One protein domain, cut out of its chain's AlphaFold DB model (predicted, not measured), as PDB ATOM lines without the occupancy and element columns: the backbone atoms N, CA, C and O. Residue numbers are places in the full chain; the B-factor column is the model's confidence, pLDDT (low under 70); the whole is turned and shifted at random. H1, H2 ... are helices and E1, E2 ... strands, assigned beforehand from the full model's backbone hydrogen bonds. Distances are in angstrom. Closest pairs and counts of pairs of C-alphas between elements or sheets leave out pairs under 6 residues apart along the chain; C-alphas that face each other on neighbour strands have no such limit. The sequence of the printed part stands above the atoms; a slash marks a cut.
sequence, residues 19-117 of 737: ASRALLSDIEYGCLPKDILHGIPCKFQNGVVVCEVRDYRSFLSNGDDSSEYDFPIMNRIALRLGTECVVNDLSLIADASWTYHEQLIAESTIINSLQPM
ATOM      1  N   ALA A  19      92.146 122.766 119.452       69.88
ATOM      2  CA  ALA A  19      91.428 121.490 119.465       69.88
ATOM      3  C   ALA A  19      91.646 120.712 118.157       69.88
ATOM      4  O   ALA A  19      92.108 119.575 118.192       69.88
ATOM      5  N   SER A  20      91.450 121.350 116.993       77.19
ATOM      6  CA  SER A  20      91.685 120.679 115.704       77.19
ATOM      7  C   SER A  20      93.149 120.278 115.493       77.19
ATOM      8  O   SER A  20      93.410 119.362 114.723       77.19
ATOM      9  N   ARG A  21      94.116 120.928 116.164       81.88
ATOM     10  CA  ARG A  21      95.513 120.467 116.180       81.88
ATOM     11  C   ARG A  21      95.663 119.100 116.852       81.88
ATOM     12  O   ARG A  21      96.386 118.283 116.306       81.88
ATOM     13  N   ALA A  22      95.024 118.867 118.000       80.50
ATOM     14  CA  ALA A  22      95.117 117.580 118.697       80.50
ATOM     15  C   ALA A  22      94.537 116.456 117.826       80.50
ATOM     16  O   ALA A  22      95.246 115.510 117.509       80.50
ATOM     17  N   LEU A  23      93.322 116.663 117.313       80.88
ATOM     18  CA  LEU A  23      92.647 115.757 116.377       80.88
ATOM     19  C   LEU A  23      93.515 115.445 115.139       80.88
ATOM     20  O   LEU A  23      93.618 114.292 114.730       80.88
ATOM     21  N   LEU A  24      94.178 116.451 114.554       82.50
ATOM     22  CA  LEU A  24      95.094 116.239 113.427       82.50
ATOM     23  C   LEU A  24      96.356 115.456 113.806       82.50
ATOM     24  O   LEU A  24      96.803 114.649 112.999       82.50
ATOM     25  N   SER A  25      96.912 115.661 115.002       85.12
ATOM     26  CA  SER A  25      98.029 114.850 115.498       85.12
ATOM     27  C   SER A  25      97.611 113.399 115.737       85.12
ATOM     28  O   SER A  25      98.345 112.498 115.354       85.12
ATOM     29  N   ASP A  26      96.422 113.155 116.293       82.56
ATOM     30  CA  ASP A  26      95.890 111.797 116.466       82.56
ATOM     31  C   ASP A  26      95.771 111.084 115.101       82.56
ATOM     32  O   ASP A  26      96.267 109.968 114.943       82.56
ATOM     33  N   ILE A  27      95.231 111.768 114.080       84.69
ATOM     34  CA  ILE A  27      95.171 111.263 112.694       84.69
ATOM     35  C   ILE A  27      96.573 111.014 112.107       84.69
ATOM     36  O   ILE A  27      96.779 109.995 111.447       84.69
ATOM     37  N   GLU A  28      97.540 111.903 112.346       86.44
ATOM     38  CA  GLU A  28      98.934 111.770 111.889       86.44
ATOM     39  C   GLU A  28      99.630 110.533 112.489       86.44
ATOM     40  O   GLU A  28     100.382 109.853 111.791       86.44
ATOM     41  N   TYR A  29      99.318 110.178 113.740       83.69
ATOM     42  CA  TYR A  29      99.791 108.948 114.388       83.69
ATOM     43  C   TYR A  29      98.968 107.690 114.044       83.69
ATOM     44  O   TYR A  29      99.330 106.593 114.474       83.69
ATOM     45  N   GLY A  30      97.884 107.808 113.271       83.50
ATOM     46  CA  GLY A  30      96.986 106.687 112.968       83.50
ATOM     47  C   GLY A  30      96.102 106.262 114.150       83.50
ATOM     48  O   GLY A  30      95.627 105.125 114.189       83.50
ATOM     49  N   CYS A  31      95.877 107.158 115.111       82.88
ATOM     50  CA  CYS A  31      94.981 106.974 116.249       82.88
ATOM     51  C   CYS A  31      93.597 107.567 115.947       82.88
ATOM     52  O   CYS A  31      93.472 108.616 115.317       82.88
ATOM     53  N   LEU A  32      92.538 106.908 116.411       81.25
ATOM     54  CA  LEU A  32      91.167 107.395 116.282       81.25
ATOM     55  C   LEU A  32      90.896 108.506 117.321       81.25
ATOM     56  O   LEU A  32      90.974 108.224 118.517       81.25
ATOM     57  N   PRO A  33      90.570 109.752 116.914       76.50
ATOM     58  CA  PRO A  33      90.372 110.845 117.864       76.50
ATOM     59  C   PRO A  33      89.175 110.604 118.790       76.50
ATOM     60  O   PRO A  33      88.085 110.246 118.342       76.50
ATOM     61  N   LYS A  34      89.355 110.870 120.087       71.19
ATOM     62  CA  LYS A  34      88.344 110.636 121.140       71.19
ATOM     63  C   LYS A  34      87.006 111.312 120.847       71.19
ATOM     64  O   LYS A  34      85.958 110.684 120.949       71.19
ATOM     65  N   ASP A  35      87.062 112.569 120.414       64.56
ATOM     66  CA  ASP A  35      85.892 113.426 120.186       64.56
ATOM     67  C   ASP A  35      85.006 112.960 119.007       64.56
ATOM     68  O   ASP A  35      83.920 113.500 118.798       64.56
ATOM     69  N   ILE A  36      85.462 111.976 118.221       63.06
ATOM     70  CA  ILE A  36      84.756 111.427 117.054       63.06
ATOM     71  C   ILE A  36      83.871 110.218 117.414       63.06
ATOM     72  O   ILE A  36      82.816 110.036 116.804       63.06
ATOM     73  N   LEU A  37      84.261 109.411 118.406       57.97
ATOM     74  CA  LEU A  37      83.659 108.096 118.675       57.97
ATOM     75  C   LEU A  37      82.158 108.142 118.989       57.97
ATOM     76  O   LEU A  37      81.396 107.320 118.487       57.97
ATOM     77  N   HIS A  38      81.718 109.110 119.790       57.12
ATOM     78  CA  HIS A  38      80.340 109.159 120.294       57.12
ATOM     79  C   HIS A  38      79.364 109.939 119.391       57.12
ATOM     80  O   HIS A  38      78.201 110.098 119.755       57.12
ATOM     81  N   GLY A  39      79.824 110.461 118.244       55.06
ATOM     82  CA  GLY A  39      79.047 111.383 117.403       55.06
ATOM     83  C   GLY A  39      78.866 110.985 115.937       55.06
ATOM     84  O   GLY A  39      78.078 111.631 115.251       55.06
ATOM     85  N   ILE A  40      79.571 109.962 115.432       59.06
ATOM     86  CA  ILE A  40      79.566 109.615 113.999       59.06
ATOM     87  C   ILE A  40      79.152 108.153 113.774       59.06
ATOM     88  O   ILE A  40      79.809 107.258 114.311       59.06
ATOM     89  N   PRO A  41      78.153 107.868 112.911       59.56
ATOM     90  CA  PRO A  41      77.857 106.509 112.456       59.56
ATOM     91  C   PRO A  41      78.960 106.005 111.507       59.56
ATOM     92  O   PRO A  41      78.843 106.060 110.283       59.56
ATOM     93  N   CYS A  42      80.063 105.520 112.076       66.50
ATOM     94  CA  CYS A  42      81.213 104.992 111.346       66.50
ATOM     95  C   CYS A  42      81.244 103.451 111.359       66.50
ATOM     96  O   CYS A  42      80.902 102.801 112.346       66.50
ATOM     97  N   LYS A  43      81.652 102.843 110.235       74.25
ATOM     98  CA  LYS A  43      81.791 101.383 110.103       74.25
ATOM     99  C   LYS A  43      83.211 100.958 110.482       74.25
ATOM    100  O   LYS A  43      84.144 101.188 109.714       74.25
ATOM    101  N   PHE A  44      83.360 100.301 111.628       75.12
ATOM    102  CA  PHE A  44      84.619  99.681 112.041       75.12
ATOM    103  C   PHE A  44      84.889  98.402 111.238       75.12
ATOM    104  O   PHE A  44      84.007  97.560 111.080       75.12
ATOM    105  N   GLN A  45      86.125  98.229 110.777       71.75
ATOM    106  CA  GLN A  45      86.625  96.995 110.170       71.75
ATOM    107  C   GLN A  45      87.779  96.493 111.038       71.75
ATOM    108  O   GLN A  45      88.816  97.141 111.114       71.75
ATOM    109  N   ASN A  46      87.593  95.378 111.751       71.12
ATOM    110  CA  ASN A  46      88.581  94.814 112.688       71.12
ATOM    111  C   ASN A  46      89.131  95.840 113.714       71.12
ATOM    112  O   ASN A  46      90.331  95.886 113.970       71.12
ATOM    113  N   GLY A  47      88.265  96.704 114.263       72.50
ATOM    114  CA  GLY A  47      88.662  97.766 115.207       72.50
ATOM    115  C   GLY A  47      89.337  98.993 114.570       72.50
ATOM    116  O   GLY A  47      89.837  99.858 115.287       72.50
ATOM    117  N   VAL A  48      89.351  99.079 113.235       79.00
ATOM    118  CA  VAL A  48      89.949 100.172 112.456       79.00
ATOM    119  C   VAL A  48      88.865 100.979 111.737       79.00
ATOM    120  O   VAL A  48      87.925 100.413 111.177       79.00
ATOM    121  N   VAL A  49      89.017 102.302 111.713       83.38
ATOM    122  CA  VAL A  49      88.222 103.237 110.901       83.38
ATOM    123  C   VAL A  49      89.110 103.792 109.790       83.38
ATOM    124  O   VAL A  49      90.236 104.212 110.045       83.38
ATOM    125  N   VAL A  50      88.625 103.823 108.548       83.75
ATOM    126  CA  VAL A  50      89.354 104.466 107.442       83.75
ATOM    127  C   VAL A  50      88.965 105.941 107.383       83.75
ATOM    128  O   VAL A  50      87.814 106.273 107.110       83.75
ATOM    129  N   CYS A  51      89.928 106.825 107.631       83.88
ATOM    130  CA  CYS A  51      89.782 108.265 107.463       83.88
ATOM    131  C   CYS A  51      90.253 108.676 106.065       83.88
ATOM    132  O   CYS A  51      91.335 108.279 105.630       83.88
ATOM    133  N   GLU A  52      89.458 109.482 105.364       85.50
ATOM    134  CA  GLU A  52      89.818 110.031 104.059       85.50
ATOM    135  C   GLU A  52      90.127 111.528 104.188       85.50
ATOM    136  O   GLU A  52      89.244 112.347 104.441       85.50
ATOM    137  N   VAL A  53      91.400 111.883 104.021       84.88
ATOM    138  CA  VAL A  53      91.891 113.262 104.076       84.88
ATOM    139  C   VAL A  53      92.035 113.776 102.649       84.88
ATOM    140  O   VAL A  53      92.793 113.223 101.855       84.88
ATOM    141  N   ARG A  54      91.307 114.845 102.323       83.94
ATOM    142  CA  ARG A  54      91.298 115.481 101.001       83.94
ATOM    143  C   ARG A  54      92.033 116.816 101.063       83.94
ATOM    144  O   ARG A  54      91.578 117.733 101.745       83.94
ATOM    145  N   ASP A  55      93.162 116.929 100.367       82.75
ATOM    146  CA  ASP A  55      93.863 118.204 100.204       82.75
ATOM    147  C   ASP A  55      93.328 118.952  98.977       82.75
ATOM    148  O   ASP A  55      93.260 118.409  97.874       82.75
ATOM    149  N   TYR A  56      92.953 120.213  99.194       80.88
ATOM    150  CA  TYR A  56      92.379 121.110  98.191       80.88
ATOM    151  C   TYR A  56      93.368 122.197  97.727       80.88
ATOM    152  O   TYR A  56      92.978 123.138  97.042       80.88
ATOM    153  N   ARG A  57      94.655 122.108  98.094       77.00
ATOM    154  CA  ARG A  57      95.676 123.081  97.664       77.00
ATOM    155  C   ARG A  57      96.062 122.957  96.186       77.00
ATOM    156  O   ARG A  57      96.434 123.969  95.602       77.00
ATOM    157  N   SER A  58      95.934 121.773  95.585       61.16
ATOM    158  CA  SER A  58      96.194 121.526  94.153       61.16
ATOM    159  C   SER A  58      95.290 122.349  93.225       61.16
ATOM    160  O   SER A  58      95.761 122.883  92.229       61.16
ATOM    161  N   PHE A  59      94.029 122.569  93.606       58.12
ATOM    162  CA  PHE A  59      93.084 123.429  92.875       58.12
ATOM    163  C   PHE A  59      93.536 124.894  92.763       58.12
ATOM    164  O   PHE A  59      92.988 125.647  91.967       58.12
ATOM    165  N   LEU A  60      94.473 125.335  93.611       54.81
ATOM    166  CA  LEU A  60      94.887 126.736  93.725       54.81
ATOM    167  C   LEU A  60      96.257 127.014  93.084       54.81
ATOM    168  O   LEU A  60      96.723 128.150  93.149       54.81
ATOM    169  N   SER A  61      96.917 126.007  92.496       54.31
ATOM    170  CA  SER A  61      98.205 126.167  91.799       54.31
ATOM    171  C   SER A  61      98.089 126.300  90.279       54.31
ATOM    172  O   SER A  61      99.023 126.791  89.648       54.31
ATOM    173  N   ASN A  62      96.970 125.874  89.688       47.47
ATOM    174  CA  ASN A  62      96.815 125.761  88.238       47.47
ATOM    175  C   ASN A  62      96.192 127.059  87.693       47.47
ATOM    176  O   ASN A  62      94.978 127.224  87.675       47.47
ATOM    177  N   GLY A  63      97.054 128.022  87.348       54.03
ATOM    178  CA  GLY A  63      96.665 129.420  87.109       54.03
ATOM    179  C   GLY A  63      96.137 129.784  85.714       54.03
ATOM    180  O   GLY A  63      95.600 130.878  85.584       54.03
ATOM    181  N   ASP A  64      96.281 128.916  84.706       51.44
ATOM    182  CA  ASP A  64      95.881 129.201  83.308       51.44
ATOM    183  C   ASP A  64      95.270 127.995  82.551       51.44
ATOM    184  O   ASP A  64      94.445 128.194  81.660       51.44
ATOM    185  N   ASP A  65      95.609 126.744  82.896       46.72
ATOM    186  CA  ASP A  65      95.082 125.554  82.206       46.72
ATOM    187  C   ASP A  65      93.830 124.982  82.896       46.72
ATOM    188  O   ASP A  65      93.904 124.292  83.915       46.72
ATOM    189  N   SER A  66      92.666 125.240  82.292       48.91
ATOM    190  CA  SER A  66      91.348 124.743  82.719       48.91
ATOM    191  C   SER A  66      91.169 123.237  82.459       48.91
ATOM    192  O   SER A  66      90.400 122.825  81.588       48.91
ATOM    193  N   SER A  67      91.859 122.404  83.237       46.81
ATOM    194  CA  SER A  67      91.605 120.962  83.322       46.81
ATOM    195  C   SER A  67      90.321 120.708  84.128       46.81
ATOM    196  O   SER A  67      90.230 121.027  85.311       46.81
ATOM    197  N   GLU A  68      89.308 120.125  83.483       50.41
ATOM    198  CA  GLU A  68      87.936 119.982  84.012       50.41
ATOM    199  C   GLU A  68      87.800 118.918  85.134       50.41
ATOM    200  O   GLU A  68      86.705 118.657  85.626       50.41
ATOM    201  N   TYR A  69      88.916 118.300  85.550       49.44
ATOM    202  CA  TYR A  69      88.957 117.108  86.408       49.44
ATOM    203  C   TYR A  69      90.079 117.110  87.470       49.44
ATOM    204  O   TYR A  69      90.541 116.043  87.882       49.44
ATOM    205  N   ASP A  70      90.514 118.276  87.963       55.78
ATOM    206  CA  ASP A  70      91.379 118.332  89.155       55.78
ATOM    207  C   ASP A  70      90.601 117.881  90.411       55.78
ATOM    208  O   ASP A  70      89.870 118.641  91.048       55.78
ATOM    209  N   PHE A  71      90.744 116.605  90.775       63.97
ATOM    210  CA  PHE A  71      90.211 116.033  92.014       63.97
ATOM    211  C   PHE A  71      91.123 116.353  93.219       63.97
ATOM    212  O   PHE A  71      92.329 116.556  93.054       63.97
ATOM    213  N   PRO A  72      90.596 116.376  94.463       75.38
ATOM    214  CA  PRO A  72      91.436 116.614  95.633       75.38
ATOM    215  C   PRO A  72      92.426 115.469  95.830       75.38
ATOM    216  O   PRO A  72      92.077 114.301  95.645       75.38
ATOM    217  N   ILE A  73      93.639 115.791  96.290       79.38
ATOM    218  CA  ILE A  73      94.628 114.765  96.632       79.38
ATOM    219  C   ILE A  73      94.085 113.991  97.837       79.38
ATOM    220  O   ILE A  73      94.010 114.505  98.955       79.38
ATOM    221  N   MET A  74      93.654 112.761  97.570       81.12
ATOM    222  CA  MET A  74      92.964 111.882  98.503       81.12
ATOM    223  C   MET A  74      93.968 110.950  99.183       81.12
ATOM    224  O   MET A  74      94.489 110.027  98.562       81.12
ATOM    225  N   ASN A  75      94.205 111.162 100.475       81.50
ATOM    226  CA  ASN A  75      94.960 110.247 101.324       81.50
ATOM    227  C   ASN A  75      93.996 109.418 102.190       81.50
ATOM    228  O   ASN A  75      93.033 109.956 102.736       81.50
ATOM    229  N   ARG A  76      94.253 108.115 102.339       85.75
ATOM    230  CA  ARG A  76      93.433 107.198 103.146       85.75
ATOM    231  C   ARG A  76      94.260 106.636 104.295       85.75
ATOM    232  O   ARG A  76      95.216 105.900 104.079       85.75
ATOM    233  N   ILE A  77      93.875 106.998 105.516       84.94
ATOM    234  CA  ILE A  77      94.607 106.713 106.750       84.94
ATOM    235  C   ILE A  77      93.803 105.709 107.581       84.94
ATOM    236  O   ILE A  77      92.613 105.899 107.827       84.94
ATOM    237  N   ALA A  78      94.454 104.632 108.014       85.31
ATOM    238  CA  ALA A  78      93.861 103.618 108.879       85.31
ATOM    239  C   ALA A  78      93.982 104.045 110.352       85.31
ATOM    240  O   ALA A  78      95.066 103.960 110.928       85.31
ATOM    241  N   LEU A  79      92.878 104.497 110.951       85.56
ATOM    242  CA  LEU A  79      92.809 104.920 112.350       85.56
ATOM    243  C   LEU A  79      92.450 103.738 113.258       85.56
ATOM    244  O   LEU A  79      91.403 103.114 113.085       85.56
ATOM    245  N   ARG A  80      93.304 103.438 114.235       83.38
ATOM    246  CA  ARG A  80      93.094 102.390 115.248       83.38
ATOM    247  C   ARG A  80      92.490 102.980 116.523       83.38
ATOM    248  O   ARG A  80      92.795 104.123 116.861       83.38
ATOM    249  N   LEU A  81      91.710 102.197 117.274       79.25
ATOM    250  CA  LEU A  81      91.377 102.566 118.656       79.25
ATOM    251  C   LEU A  81      92.656 102.733 119.492       79.25
ATOM    252  O   LEU A  81      93.512 101.846 119.507       79.25
ATOM    253  N   GLY A  82      92.753 103.850 120.216       76.38
ATOM    254  CA  GLY A  82      93.724 104.012 121.295       76.38
ATOM    255  C   GLY A  82      93.339 103.169 122.514       76.38
ATOM    256  O   GLY A  82      92.163 102.864 122.732       76.38
ATOM    257  N   THR A  83      94.316 102.819 123.347       81.31
ATOM    258  CA  THR A  83      94.101 102.126 124.635       81.31
ATOM    259  C   THR A  83      93.061 102.827 125.511       81.31
ATOM    260  O   THR A  83      92.177 102.219 126.101       81.31
ATOM    261  N   GLU A  84      93.132 104.146 125.531       79.69
ATOM    262  CA  GLU A  84      92.288 105.061 126.274       79.69
ATOM    263  C   GLU A  84      90.910 105.286 125.631       79.69
ATOM    264  O   GLU A  84      90.002 105.756 126.310       79.69
ATOM    265  N   CYS A  85      90.723 104.917 124.357       78.94
ATOM    266  CA  CYS A  85      89.389 104.763 123.774       78.94
ATOM    267  C   CYS A  85      88.717 103.518 124.361       78.94
ATOM    268  O   CYS A  85      87.623 103.630 124.896       78.94
ATOM    269  N   VAL A  86      89.418 102.372 124.382       82.25
ATOM    270  CA  VAL A  86      88.905 101.115 124.965       82.25
ATOM    271  C   VAL A  86      88.488 101.305 126.426       82.25
ATOM    272  O   VAL A  86      87.395 100.890 126.799       82.25
ATOM    273  N   VAL A  87      89.312 101.972 127.243       83.69
ATOM    274  CA  VAL A  87      88.994 102.268 128.655       83.69
ATOM    275  C   VAL A  87      87.731 103.128 128.788       83.69
ATOM    276  O   VAL A  87      86.877 102.840 129.628       83.69
ATOM    277  N   ASN A  88      87.589 104.171 127.962       82.56
ATOM    278  CA  ASN A  88      86.423 105.056 127.989       82.56
ATOM    279  C   ASN A  88      85.152 104.336 127.517       82.56
ATOM    280  O   ASN A  88      84.147 104.359 128.223       82.56
ATOM    281  N   ASP A  89      85.206 103.666 126.365       80.56
ATOM    282  CA  ASP A  89      84.076 102.941 125.778       80.56
ATOM    283  C   ASP A  89      83.605 101.816 126.711       80.56
ATOM    284  O   ASP A  89      82.414 101.696 126.994       80.56
ATOM    285  N   LEU A  90      84.533 101.042 127.287       86.44
ATOM    286  CA  LEU A  90      84.197 100.003 128.259       86.44
ATOM    287  C   LEU A  90      83.601 100.590 129.549       86.44
ATOM    288  O   LEU A  90      82.712  99.977 130.130       86.44
ATOM    289  N   SER A  91      84.019 101.787 129.970       82.38
ATOM    290  CA  SER A  91      83.421 102.499 131.115       82.38
ATOM    291  C   SER A  91      82.036 103.097 130.822       82.38
ATOM    292  O   SER A  91      81.336 103.479 131.758       82.38
ATOM    293  N   LEU A  92      81.631 103.185 129.550       82.00
ATOM    294  CA  LEU A  92      80.278 103.561 129.121       82.00
ATOM    295  C   LEU A  92      79.369 102.337 128.898       82.00
ATOM    296  O   LEU A  92      78.149 102.471 128.944       82.00
ATOM    297  N   ILE A  93      79.958 101.163 128.646       82.62
ATOM    298  CA  ILE A  93      79.256  99.888 128.419       82.62
ATOM    299  C   ILE A  93      79.069  99.095 129.724       82.62
ATOM    300  O   ILE A  93      78.060  98.407 129.877       82.62
ATOM    301  N   ALA A  94      80.022  99.171 130.659       85.06
ATOM    302  CA  ALA A  94      79.954  98.474 131.940       85.06
ATOM    303  C   ALA A  94      78.822  99.037 132.815       85.06
ATOM    304  O   ALA A  94      78.832 100.207 133.204       85.06
ATOM    305  N   ASP A  95      77.852  98.184 133.146       83.62
ATOM    306  CA  ASP A  95      76.775  98.511 134.079       83.62
ATOM    307  C   ASP A  95      77.126  98.106 135.525       83.62
ATOM    308  O   ASP A  95      78.193  97.567 135.817       83.62
ATOM    309  N   ALA A  96      76.204  98.354 136.458       83.69
ATOM    310  CA  ALA A  96      76.393  98.063 137.879       83.69
ATOM    311  C   ALA A  96      76.422  96.557 138.242       83.69
ATOM    312  O   ALA A  96      76.525  96.236 139.427       83.69
ATOM    313  N   SER A  97      76.302  95.641 137.272       88.88
ATOM    314  CA  SER A  97      76.490  94.198 137.478       88.88
ATOM    315  C   SER A  97      77.931  93.733 137.248       88.88
ATOM    316  O   SER A  97      78.315  92.696 137.787       88.88
ATOM    317  N   TRP A  98      78.741  94.503 136.512       91.50
ATOM    318  CA  TRP A  98      80.139  94.171 136.237       91.50
ATOM    319  C   TRP A  98      81.020  94.405 137.466       91.50
ATOM    320  O   TRP A  98      81.035  95.490 138.051       91.50
ATOM    321  N   THR A  99      81.836  93.416 137.827       91.19
ATOM    322  CA  THR A  99      82.928  93.634 138.778       91.19
ATOM    323  C   THR A  99      84.117  94.315 138.098       91.19
ATOM    324  O   THR A  99      84.386  94.133 136.910       91.19
ATOM    325  N   TYR A 100      84.919  95.035 138.886       90.69
ATOM    326  CA  TYR A 100      86.189  95.610 138.423       90.69
ATOM    327  C   TYR A 100      87.148  94.556 137.831       90.69
ATOM    328  O   TYR A 100      87.947  94.860 136.948       90.69
ATOM    329  N   HIS A 101      87.054  93.295 138.274       92.12
ATOM    330  CA  HIS A 101      87.862  92.209 137.725       92.12
ATOM    331  C   HIS A 101      87.426  91.828 136.302       92.12
ATOM    332  O   HIS A 101      88.278  91.685 135.429       92.12
ATOM    333  N   GLU A 102      86.119  91.727 136.051       91.12
ATOM    334  CA  GLU A 102      85.564  91.461 134.716       91.12
ATOM    335  C   GLU A 102      85.827  92.629 133.757       91.12
ATOM    336  O   GLU A 102      86.182  92.398 132.601       91.12
ATOM    337  N   GLN A 103      85.762  93.872 134.250       91.12
ATOM    338  CA  GLN A 103      86.148  95.057 133.482       91.12
ATOM    339  C   GLN A 103      87.623  94.983 133.044       91.12
ATOM    340  O   GLN A 103      87.911  95.112 131.857       91.12
ATOM    341  N   LEU A 104      88.558  94.684 133.958       91.06
ATOM    342  CA  LEU A 104      89.978  94.511 133.617       91.06
ATOM    343  C   LEU A 104      90.236  93.338 132.654       91.06
ATOM    344  O   LEU A 104      91.111  93.427 131.788       91.06
ATOM    345  N   ILE A 105      89.494  92.232 132.783       92.44
ATOM    346  CA  ILE A 105      89.589  91.090 131.860       92.44
ATOM    347  C   ILE A 105      89.132  91.498 130.454       92.44
ATOM    348  O   ILE A 105      89.832  91.204 129.483       92.44
ATOM    349  N   ALA A 106      88.002  92.197 130.323       90.56
ATOM    350  CA  ALA A 106      87.525  92.691 129.034       90.56
ATOM    351  C   ALA A 106      88.477  93.731 128.421       90.56
ATOM    352  O   ALA A 106      88.859  93.585 127.261       90.56
ATOM    353  N   GLU A 107      88.927  94.723 129.199       90.12
ATOM    354  CA  GLU A 107      89.873  95.757 128.756       90.12
ATOM    355  C   GLU A 107      91.161  95.130 128.204       90.12
ATOM    356  O   GLU A 107      91.539  95.373 127.056       90.12
ATOM    357  N   SER A 108      91.803  94.260 128.991       89.06
ATOM    358  CA  SER A 108      93.058  93.611 128.597       89.06
ATOM    359  C   SER A 108      92.882  92.652 127.415       89.06
ATOM    360  O   SER A 108      93.751  92.599 126.544       89.06
ATOM    361  N   THR A 109      91.752  91.943 127.315       89.12
ATOM    362  CA  THR A 109      91.442  91.078 126.161       89.12
ATOM    363  C   THR A 109      91.291  91.902 124.876       89.12
ATOM    364  O   THR A 109      91.887  91.559 123.853       89.12
ATOM    365  N   ILE A 110      90.558  93.020 124.930       86.38
ATOM    366  CA  ILE A 110      90.371  93.926 123.789       86.38
ATOM    367  C   ILE A 110      91.706  94.566 123.387       86.38
ATOM    368  O   ILE A 110      92.090  94.475 122.220       86.38
ATOM    369  N   ILE A 111      92.461  95.141 124.330       84.00
ATOM    370  CA  ILE A 111      93.772  95.752 124.052       84.00
ATOM    371  C   ILE A 111      94.739  94.738 123.421       84.00
ATOM    372  O   ILE A 111      95.387  95.058 122.424       84.00
ATOM    373  N   ASN A 112      94.802  93.504 123.932       82.69
ATOM    374  CA  ASN A 112      95.661  92.456 123.372       82.69
ATOM    375  C   ASN A 112      95.235  92.037 121.951       82.69
ATOM    376  O   ASN A 112      96.094  91.708 121.137       82.69
ATOM    377  N   SER A 113      93.938  92.095 121.622       79.25
ATOM    378  CA  SER A 113      93.429  91.823 120.264       79.25
ATOM    379  C   SER A 113      93.680  92.947 119.247       79.25
ATOM    380  O   SER A 113      93.733  92.683 118.047       79.25
ATOM    381  N   LEU A 114      93.852  94.192 119.711       74.94
ATOM    382  CA  LEU A 114      94.118  95.364 118.864       74.94
ATOM    383  C   LEU A 114      95.618  95.569 118.581       74.94
ATOM    384  O   LEU A 114      95.990  96.268 117.629       74.94
ATOM    385  N   GLN A 115      96.490  94.973 119.400       73.31
ATOM    386  CA  GLN A 115      97.933  95.028 119.191       73.31
ATOM    387  C   GLN A 115      98.335  94.295 117.896       73.31
ATOM    388  O   GLN A 115      97.804  93.230 117.582       73.31
ATOM    389  N   PRO A 116      99.295  94.832 117.117       68.38
ATOM    390  CA  PRO A 116      99.894  94.074 116.023       68.38
ATOM    391  C   PRO A 116     100.631  92.846 116.578       68.38
ATOM    392  O   PRO A 116     101.105  92.870 117.712       68.38
ATOM    393  N   MET A 117     100.798  91.795 115.763       63.94
ATOM    394  CA  MET A 117     101.605  90.623 116.133       63.94
ATOM    395  C   MET A 117     103.086  91.004 116.298       63.94
ATOM    396  O   MET A 117     103.885  90.929 115.363       63.94
TER     397      MET A 117
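This is residues 19 to 117 of the 737 residues of an uncharacterized protein of Hordeum vulgare subsp. vulgare (UniProt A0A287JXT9). A long hairpin of two strands, E1 and E2, runs out to a wide loop, residues 56 to 72, at one end of a rod, and a pair of helices, H3 and H4, which touch and run opposite ways, makes the other end. Between these ends lie H1, which comes near E2 with its residues 26 to 28, and the very short H2, close to H3; residues 95 to 101, of which 100 and 101 belong to H4, stick out where the chain turns from H3 into H4. The printed part has 99 residues, with four named helices and two named strands in the order H1, H2, E1, E2, H3, H4; the sheet, E1 - E2, is antiparallel, and the class is mixed, helices and strands. The whole is only just loose, close to extended, with a radius of gyration of the C-alphas of 18.9 A and spans of 67 by 30 by 22 A.

H1 is residues 19 to 28, 14.4 A from first to last C-alpha, and begins at C-alpha 19 (91.428, 121.490, 119.465). H2, residues 34 to 37, measures 5.9 A. E1 is residues 48 to 55, 22.1 A long, with C-alpha 55 at (93.863, 118.204, 100.204). E2 is residues 73 to 80, 22.4 A long. H3 is residues 83 to 93, 15.5 A long. H4, residues 100 to 114, is 21.1 A long and ends at C-alpha 114 (94.118, 95.364, 118.864).

E1 and E2 form a hairpin, antiparallel with 156 degrees between their directions. N 51 and O 77 are within hydrogen-bond range at 2.8 A, and N 73 and O 55 at 3.1 A. The closest C-alphas of H1 and E2 are those of Ile 27 and Leu 79, 6.8 A apart. H1 and H2 are near each other, with 5 pairs of C-alphas within 10 A. H2 and H3 are close but not clearly touching; their closest C-alphas, of Lys 34 and Cys 85, are 6.5 A apart. H3 and H4 touch, closest at the C-alphas of Thr 83 and Ile 111, 6.4 A, and run opposite ways at a steep tilt of 46 degrees. H1 is apart from H3 and from H4. In H1, H3 and H4 every O i to N i+4 pair is within hydrogen-bond range; H2 is too short for such a pair, and its one O i to N i+3 pair is within range.

The two C-alphas farthest apart, those of Asp 64 and Ser 97, are 67.3 A apart. The printed part has no cut. The link from E1 to E2, 17 residues, is long; those from H1 to H2 and from E2 to H3 are tight. The mean pLDDT of the printed part is 76.3, and it is under 70 at residue 19, residues 35 to 42, 58 to 71 and 116 to 117.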